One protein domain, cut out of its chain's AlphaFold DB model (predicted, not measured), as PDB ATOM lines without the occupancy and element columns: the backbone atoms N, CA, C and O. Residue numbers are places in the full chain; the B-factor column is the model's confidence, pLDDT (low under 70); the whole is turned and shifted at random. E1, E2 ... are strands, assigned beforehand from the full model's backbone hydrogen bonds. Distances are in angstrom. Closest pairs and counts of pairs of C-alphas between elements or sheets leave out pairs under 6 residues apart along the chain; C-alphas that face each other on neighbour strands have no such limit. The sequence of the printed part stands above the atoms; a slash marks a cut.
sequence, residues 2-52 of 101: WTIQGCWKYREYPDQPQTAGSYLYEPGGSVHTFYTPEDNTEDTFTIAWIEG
ATOM      1  N   TRP A   2     -32.840 -32.913  -2.172       98.50
ATOM      2  CA  TRP A   2     -32.705 -34.344  -2.455       98.50
ATOM      3  C   TRP A   2     -33.986 -35.083  -2.070       98.50
ATOM      4  O   TRP A   2     -34.489 -34.904  -0.958       98.50
ATOM      5  N   THR A   3     -34.501 -35.910  -2.977       98.75
ATOM      6  CA  THR A   3     -35.725 -36.689  -2.756       98.75
ATOM      7  C   THR A   3     -35.371 -38.084  -2.253       98.75
ATOM      8  O   THR A   3     -34.665 -38.837  -2.921       98.75
ATOM      9  N   ILE A   4     -35.852 -38.424  -1.059       98.69
ATOM     10  CA  ILE A   4     -35.584 -39.697  -0.380       98.69
ATOM     11  C   ILE A   4     -36.625 -40.745  -0.790       98.69
ATOM     12  O   ILE A   4     -36.255 -41.877  -1.087       98.69
ATOM     13  N   GLN A   5     -37.904 -40.361  -0.828       98.44
ATOM     14  CA  GLN A   5     -39.049 -41.238  -1.104       98.44
ATOM     15  C   GLN A   5     -40.186 -40.441  -1.761       98.44
ATOM     16  O   GLN A   5     -40.246 -39.218  -1.596       98.44
ATOM     17  N   GLY A   6     -41.091 -41.127  -2.462       98.12
ATOM     18  CA  GLY A   6     -42.295 -40.548  -3.037       98.12
ATOM     19  C   GLY A   6     -42.031 -39.761  -4.310       98.12
ATOM     20  O   GLY A   6     -41.043 -39.976  -5.020       98.12
ATOM     21  N   CYS A   7     -42.953 -38.851  -4.615       98.50
ATOM     22  CA  CYS A   7     -42.932 -38.048  -5.830       98.50
ATOM     23  C   CYS A   7     -43.457 -36.636  -5.563       98.50
ATOM     24  O   CYS A   7     -44.456 -36.438  -4.865       98.50
ATOM     25  N   TRP A   8     -42.804 -35.640  -6.142       98.62
ATOM     26  CA  TRP A   8     -43.302 -34.271  -6.190       98.62
ATOM     27  C   TRP A   8     -42.908 -33.610  -7.508       98.62
ATOM     28  O   TRP A   8     -42.066 -34.110  -8.257       98.62
ATOM     29  N   LYS A   9     -43.577 -32.505  -7.821       98.44
ATOM     30  CA  LYS A   9     -43.432 -31.782  -9.081       98.44
ATOM     31  C   LYS A   9     -43.541 -30.283  -8.857       98.44
ATOM     32  O   LYS A   9     -44.167 -29.823  -7.902       98.44
ATOM     33  N   TYR A  10     -42.997 -29.545  -9.815       98.31
ATOM     34  CA  TYR A  10     -43.347 -28.152 -10.033       98.31
ATOM     35  C   TYR A  10     -44.405 -28.050 -11.127       98.31
ATOM     36  O   TYR A  10     -44.310 -28.739 -12.144       98.31
ATOM     37  N   ARG A  11     -45.440 -27.225 -10.918       97.44
ATOM     38  CA  ARG A  11     -46.530 -27.032 -11.901       97.44
ATOM     39  C   ARG A  11     -46.006 -26.535 -13.243       97.44
ATOM     40  O   ARG A  11     -46.591 -26.840 -14.276       97.44
ATOM     41  N   GLU A  12     -44.904 -25.799 -13.209       97.50
ATOM     42  CA  GLU A  12     -44.217 -25.238 -14.365       97.50
ATOM     43  C   GLU A  12     -43.484 -26.315 -15.190       97.50
ATOM     44  O   GLU A  12     -43.236 -26.105 -16.375       97.50
ATOM     45  N   TYR A  13     -43.184 -27.475 -14.585       97.50
ATOM     46  CA  TYR A  13     -42.431 -28.585 -15.185       97.50
ATOM     47  C   TYR A  13     -43.089 -29.950 -14.875       97.50
ATOM     48  O   TYR A  13     -42.501 -30.801 -14.196       97.50
ATOM     49  N   PRO A  14     -44.336 -30.187 -15.326       96.12
ATOM     50  CA  PRO A  14     -45.119 -31.370 -14.945       96.12
ATOM     51  C   PRO A  14     -44.536 -32.701 -15.458       96.12
ATOM     52  O   PRO A  14     -44.881 -33.776 -14.946       96.12
ATOM     53  N   ASP A  15     -43.672 -32.623 -16.468       97.81
ATOM     54  CA  ASP A  15     -42.930 -33.697 -17.125       97.81
ATOM     55  C   ASP A  15     -41.565 -33.990 -16.474       97.81
ATOM     56  O   ASP A  15     -40.895 -34.941 -16.875       97.81
ATOM     57  N   GLN A  16     -41.179 -33.242 -15.434       98.12
ATOM     58  CA  GLN A  16     -39.919 -33.415 -14.700       98.12
ATOM     59  C   GLN A  16     -40.155 -33.820 -13.229       98.12
ATOM     60  O   GLN A  16     -39.778 -33.083 -12.311       98.12
ATOM     61  N   PRO A  17     -40.792 -34.982 -12.965       98.12
ATOM     62  CA  PRO A  17     -41.031 -35.447 -11.604       98.12
ATOM     63  C   PRO A  17     -39.733 -35.634 -10.830       98.12
ATOM     64  O   PRO A  17     -38.749 -36.166 -11.340       98.12
ATOM     65  N   GLN A  18     -39.783 -35.267  -9.559       98.62
ATOM     66  CA  GLN A  18     -38.726 -35.516  -8.598       98.62
ATOM     67  C   GLN A  18     -39.137 -36.723  -7.759       98.62
ATOM     68  O   GLN A  18     -40.139 -36.692  -7.049       98.62
ATOM     69  N   THR A  19     -38.378 -37.806  -7.893       98.50
ATOM     70  CA  THR A  19     -38.638 -39.111  -7.260       98.50
ATOM     71  C   THR A  19     -37.433 -39.563  -6.440       98.50
ATOM     72  O   THR A  19     -36.397 -38.899  -6.462       98.50
ATOM     73  N   ALA A  20     -37.540 -40.668  -5.699       98.56
ATOM     74  CA  ALA A  20     -36.435 -41.205  -4.901       98.56
ATOM     75  C   ALA A  20     -35.099 -41.235  -5.679       98.56
ATOM     76  O   ALA A  20     -35.005 -41.800  -6.767       98.56
ATOM     77  N   GLY A  21     -34.062 -40.604  -5.122       98.50
ATOM     78  CA  GLY A  21     -32.748 -40.475  -5.763       98.50
ATOM     79  C   GLY A  21     -32.579 -39.248  -6.670       98.50
ATOM     80  O   GLY A  21     -31.504 -39.051  -7.235       98.50
ATOM     81  N   SER A  22     -33.610 -38.414  -6.816       98.56
ATOM     82  CA  SER A  22     -33.546 -37.186  -7.616       98.56
ATOM     83  C   SER A  22     -32.900 -36.046  -6.824       98.56
ATOM     84  O   SER A  22     -33.280 -35.776  -5.678       98.56
ATOM     85  N   TYR A  23     -31.959 -35.346  -7.460       98.44
ATOM     86  CA  TYR A  23     -31.396 -34.081  -6.988       98.44
ATOM     87  C   TYR A  23     -31.912 -32.927  -7.845       98.44
ATOM     88  O   TYR A  23     -31.820 -32.985  -9.071       98.44
ATOM     89  N   LEU A  24     -32.355 -31.853  -7.192       98.25
ATOM     90  CA  LEU A  24     -32.701 -30.599  -7.851       98.25
ATOM     91  C   LEU A  24     -31.924 -29.433  -7.244       98.25
ATOM     92  O   LEU A  24     -31.883 -29.266  -6.020       98.25
ATOM     93  N   TYR A  25     -31.341 -28.614  -8.114       97.75
ATOM     94  CA  TYR A  25     -30.769 -27.317  -7.775       97.75
ATOM     95  C   TYR A  25     -31.663 -26.206  -8.324       97.75
ATOM     96  O   TYR A  25     -31.991 -26.214  -9.509       97.75
ATOM     97  N   GLU A  26     -32.001 -25.241  -7.473       96.81
ATOM     98  CA  GLU A  26     -32.782 -24.060  -7.835       96.81
ATOM     99  C   GLU A  26     -31.914 -22.814  -7.652       96.81
ATOM    100  O   GLU A  26     -31.389 -22.595  -6.556       96.81
ATOM    101  N   PRO A  27     -31.712 -22.000  -8.702       96.12
ATOM    102  CA  PRO A  27     -31.012 -20.738  -8.554       96.12
ATOM    103  C   PRO A  27     -31.882 -19.728  -7.797       96.12
ATOM    104  O   PRO A  27     -33.092 -19.655  -7.998       96.12
ATOM    105  N   GLY A  28     -31.254 -18.886  -6.973       96.06
ATOM    106  CA  GLY A  28     -31.956 -17.795  -6.298       96.06
ATOM    107  C   GLY A  28     -32.712 -16.897  -7.287       96.06
ATOM    108  O   GLY A  28     -32.185 -16.536  -8.340       96.06
ATOM    109  N   GLY A  29     -33.946 -16.536  -6.935       94.88
ATOM    110  CA  GLY A  29     -34.830 -15.716  -7.769       94.88
ATOM    111  C   GLY A  29     -35.722 -16.503  -8.734       94.88
ATOM    112  O   GLY A  29     -36.543 -15.883  -9.409       94.88
ATOM    113  N   SER A  30     -35.610 -17.834  -8.801       96.56
ATOM    114  CA  SER A  30     -36.630 -18.649  -9.461       96.56
ATOM    115  C   SER A  30     -37.924 -18.699  -8.635       96.56
ATOM    116  O   SER A  30     -37.913 -18.525  -7.416       96.56
ATOM    117  N   VAL A  31     -39.059 -18.893  -9.312       96.75
ATOM    118  CA  VAL A  31     -40.393 -18.968  -8.696       96.75
ATOM    119  C   VAL A  31     -41.064 -20.243  -9.186       96.75
ATOM    120  O   VAL A  31     -41.130 -20.472 -10.395       96.75
ATOM    121  N   HIS A  32     -41.536 -21.066  -8.251       97.56
ATOM    122  CA  HIS A  32     -42.098 -22.379  -8.551       97.56
ATOM    123  C   HIS A  32     -43.280 -22.725  -7.648       97.56
ATOM    124  O   HIS A  32     -43.327 -22.323  -6.483       97.56
ATOM    125  N   THR A  33     -44.189 -23.549  -8.167       97.94
ATOM    126  CA  THR A  33     -45.365 -24.032  -7.438       97.94
ATOM    127  C   THR A  33     -45.227 -25.523  -7.143       97.94
ATOM    128  O   THR A  33     -45.464 -26.367  -8.012       97.94
ATOM    129  N   PHE A  34     -44.825 -25.853  -5.913       97.62
ATOM    130  CA  PHE A  34     -44.647 -27.232  -5.444       97.62
ATOM    131  C   PHE A  34     -45.989 -27.963  -5.314       97.62
ATOM    132  O   PHE A  34     -46.939 -27.424  -4.745       97.62
ATOM    133  N   TYR A  35     -46.058 -29.220  -5.758       98.19
ATOM    134  CA  TYR A  35     -47.156 -30.118  -5.405       98.19
ATOM    135  C   TYR A  35     -46.729 -31.591  -5.384       98.19
ATOM    136  O   TYR A  35     -45.827 -32.017  -6.107       98.19
ATOM    137  N   THR A  36     -47.427 -32.388  -4.578       98.31
ATOM    138  CA  THR A  36     -47.382 -33.853  -4.630       98.31
ATOM    139  C   THR A  36     -48.551 -34.358  -5.478       98.31
ATOM    140  O   THR A  36     -49.679 -33.919  -5.240       98.31
ATOM    141  N   PRO A  37     -48.327 -35.235  -6.472       97.62
ATOM    142  CA  PRO A  37     -49.418 -35.845  -7.231       97.62
ATOM    143  C   PRO A  37     -50.435 -36.563  -6.330       97.62
ATOM    144  O   PRO A  37     -50.059 -37.193  -5.343       97.62
ATOM    145  N   GLU A  38     -51.724 -36.462  -6.667       97.06
ATOM    146  CA  GLU A  38     -52.819 -37.075  -5.890       97.06
ATOM    147  C   GLU A  38     -52.800 -38.610  -5.937       97.06
ATOM    148  O   GLU A  38     -53.327 -39.266  -5.044       97.06
ATOM    149  N   ASP A  39     -52.185 -39.183  -6.971       96.81
ATOM    150  CA  ASP A  39     -52.021 -40.620  -7.181       96.81
ATOM    151  C   ASP A  39     -50.763 -41.200  -6.508       96.81
ATOM    152  O   ASP A  39     -50.461 -42.384  -6.679       96.81
ATOM    153  N   ASN A  40     -50.040 -40.402  -5.710       97.88
ATOM    154  CA  ASN A  40     -48.978 -40.921  -4.853       97.88
ATOM    155  C   ASN A  40     -49.542 -41.983  -3.895       97.88
ATOM    156  O   ASN A  40     -50.523 -41.763  -3.190       97.88
ATOM    157  N   THR A  41     -48.878 -43.136  -3.833       97.38
ATOM    158  CA  THR A  41     -49.258 -44.250  -2.944       97.38
ATOM    159  C   THR A  41     -48.475 -44.263  -1.629       97.38
ATOM    160  O   THR A  41     -48.720 -45.104  -0.768       97.38
ATOM    161  N   GLU A  42     -47.544 -43.324  -1.471       97.19
ATOM    162  CA  GLU A  42     -46.670 -43.174  -0.314       97.19
ATOM    163  C   GLU A  42     -46.391 -41.695  -0.027       97.19
ATOM    164  O   GLU A  42     -46.569 -40.829  -0.892       97.19
ATOM    165  N   ASP A  43     -45.912 -41.417   1.185       98.25
ATOM    166  CA  ASP A  43     -45.448 -40.086   1.565       98.25
ATOM    167  C   ASP A  43     -44.222 -39.673   0.745       98.25
ATOM    168  O   ASP A  43     -43.325 -40.476   0.461       98.25
ATOM    169  N   THR A  44     -44.153 -38.380   0.437       98.44
ATOM    170  CA  THR A  44     -42.974 -37.768  -0.171       98.44
ATOM    171  C   THR A  44     -42.054 -37.216   0.909       98.44
ATOM    172  O   THR A  44     -42.421 -36.297   1.640       98.44
ATOM    173  N   PHE A  45     -40.825 -37.730   0.963       98.38
ATOM    174  CA  PHE A  45     -39.793 -37.262   1.886       98.38
ATOM    175  C   PHE A  45     -38.643 -36.620   1.124       98.38
ATOM    176  O   PHE A  45     -38.036 -37.234   0.242       98.38
ATOM    177  N   THR A  46     -38.299 -35.393   1.503       98.19
ATOM    178  CA  THR A  46     -37.175 -34.653   0.931       98.19
ATOM    179  C   THR A  46     -36.303 -34.066   2.031       98.19
ATOM    180  O   THR A  46     -36.746 -33.819   3.153       98.19
ATOM    181  N   ILE A  47     -35.038 -33.829   1.696       98.19
ATOM    182  CA  ILE A  47     -34.161 -32.949   2.462       98.19
ATOM    183  C   ILE A  47     -33.778 -31.762   1.579       98.19
ATOM    184  O   ILE A  47     -33.277 -31.917   0.460       98.19
ATOM    185  N   ALA A  48     -34.049 -30.559   2.072       96.94
ATOM    186  CA  ALA A  48     -33.773 -29.317   1.372       96.94
ATOM    187  C   ALA A  48     -32.730 -28.504   2.138       96.94
ATOM    188  O   ALA A  48     -32.840 -28.306   3.345       96.94
ATOM    189  N   TRP A  49     -31.725 -28.028   1.407       96.69
ATOM    190  CA  TRP A  49     -30.831 -26.975   1.863       96.69
ATOM    191  C   TRP A  49     -31.308 -25.685   1.206       96.69
ATOM    192  O   TRP A  49     -31.313 -25.603  -0.021       96.69
ATOM    193  N   ILE A  50     -31.789 -24.741   2.012       95.81
ATOM    194  CA  ILE A  50     -32.428 -23.510   1.540       95.81
ATOM    195  C   ILE A  50     -31.588 -22.333   2.019       95.81
ATOM    196  O   ILE A  50     -31.307 -22.212   3.212       95.81
ATOM    197  N   GLU A  51     -31.205 -21.466   1.087       96.31
ATOM    198  CA  GLU A  51     -30.456 -20.246   1.368       96.31
ATOM    199  C   GLU A  51     -31.338 -19.019   1.116       96.31
ATOM    200  O   GLU A  51     -32.046 -18.940   0.113       96.31
ATOM    201  N   GLY A  52     -31.294 -18.050   2.035       95.81
ATOM    202  CA  GLY A  52     -32.127 -16.850   1.977       95.81
ATOM    203  C   GLY A  52     -33.517 -17.048   2.588       95.81
ATOM    204  O   GLY A  52     -33.660 -17.662   3.645       95.81
TER     205      GLY A  52
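What this domain is: This is residues 2 to 52 of the 101 residues of an uncharacterized protein of Ralstonia pickettii (strain 12D) (UniProt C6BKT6). There is little regular structure here: a long looping stretch, residues 11 to 44, passes on both sides of the short strand E2 and brings E3 back beside E1 in a small two-strand antiparallel sheet. Residues 18 to 19 and 34 to 35 of that stretch make short antiparallel pairings with E2. The printed part has 51 residues with strands E1, E2 and E3 in that order and no named helix; it is all strand by class, though the strands hold only 11 residues. It is compact, with a radius of gyration of the C-alphas of 11.0 A, yet elongated, spanning 32 by 21 by 14 A.

Where its parts are: E1, residues 2 to 5, begins at C-alpha 2 (-32.705, -34.344, -2.455) and is 9.5 A long. E2, residues 7 to 10, is 10.8 A long. E3, residues 45 to 47, is 7.1 A long and ends at C-alpha 47 (-34.161, -32.949, 2.462).

How they stand to each other: E1 and E3 are antiparallel neighbours at 159 degrees; N 2 and O 47 are within hydrogen-bond range at 2.8 A. E1 and E2 meet only through their tight link. E2 and E3 are only just apart, at 8.4 A.

The domain as a whole: The C-alphas farthest apart, Thr 41 and Gly 52, are 32.7 A apart. The link from E2 to E3 is long, 34 residues. The printed part has no cut, and no printed residue is under 70 in pLDDT.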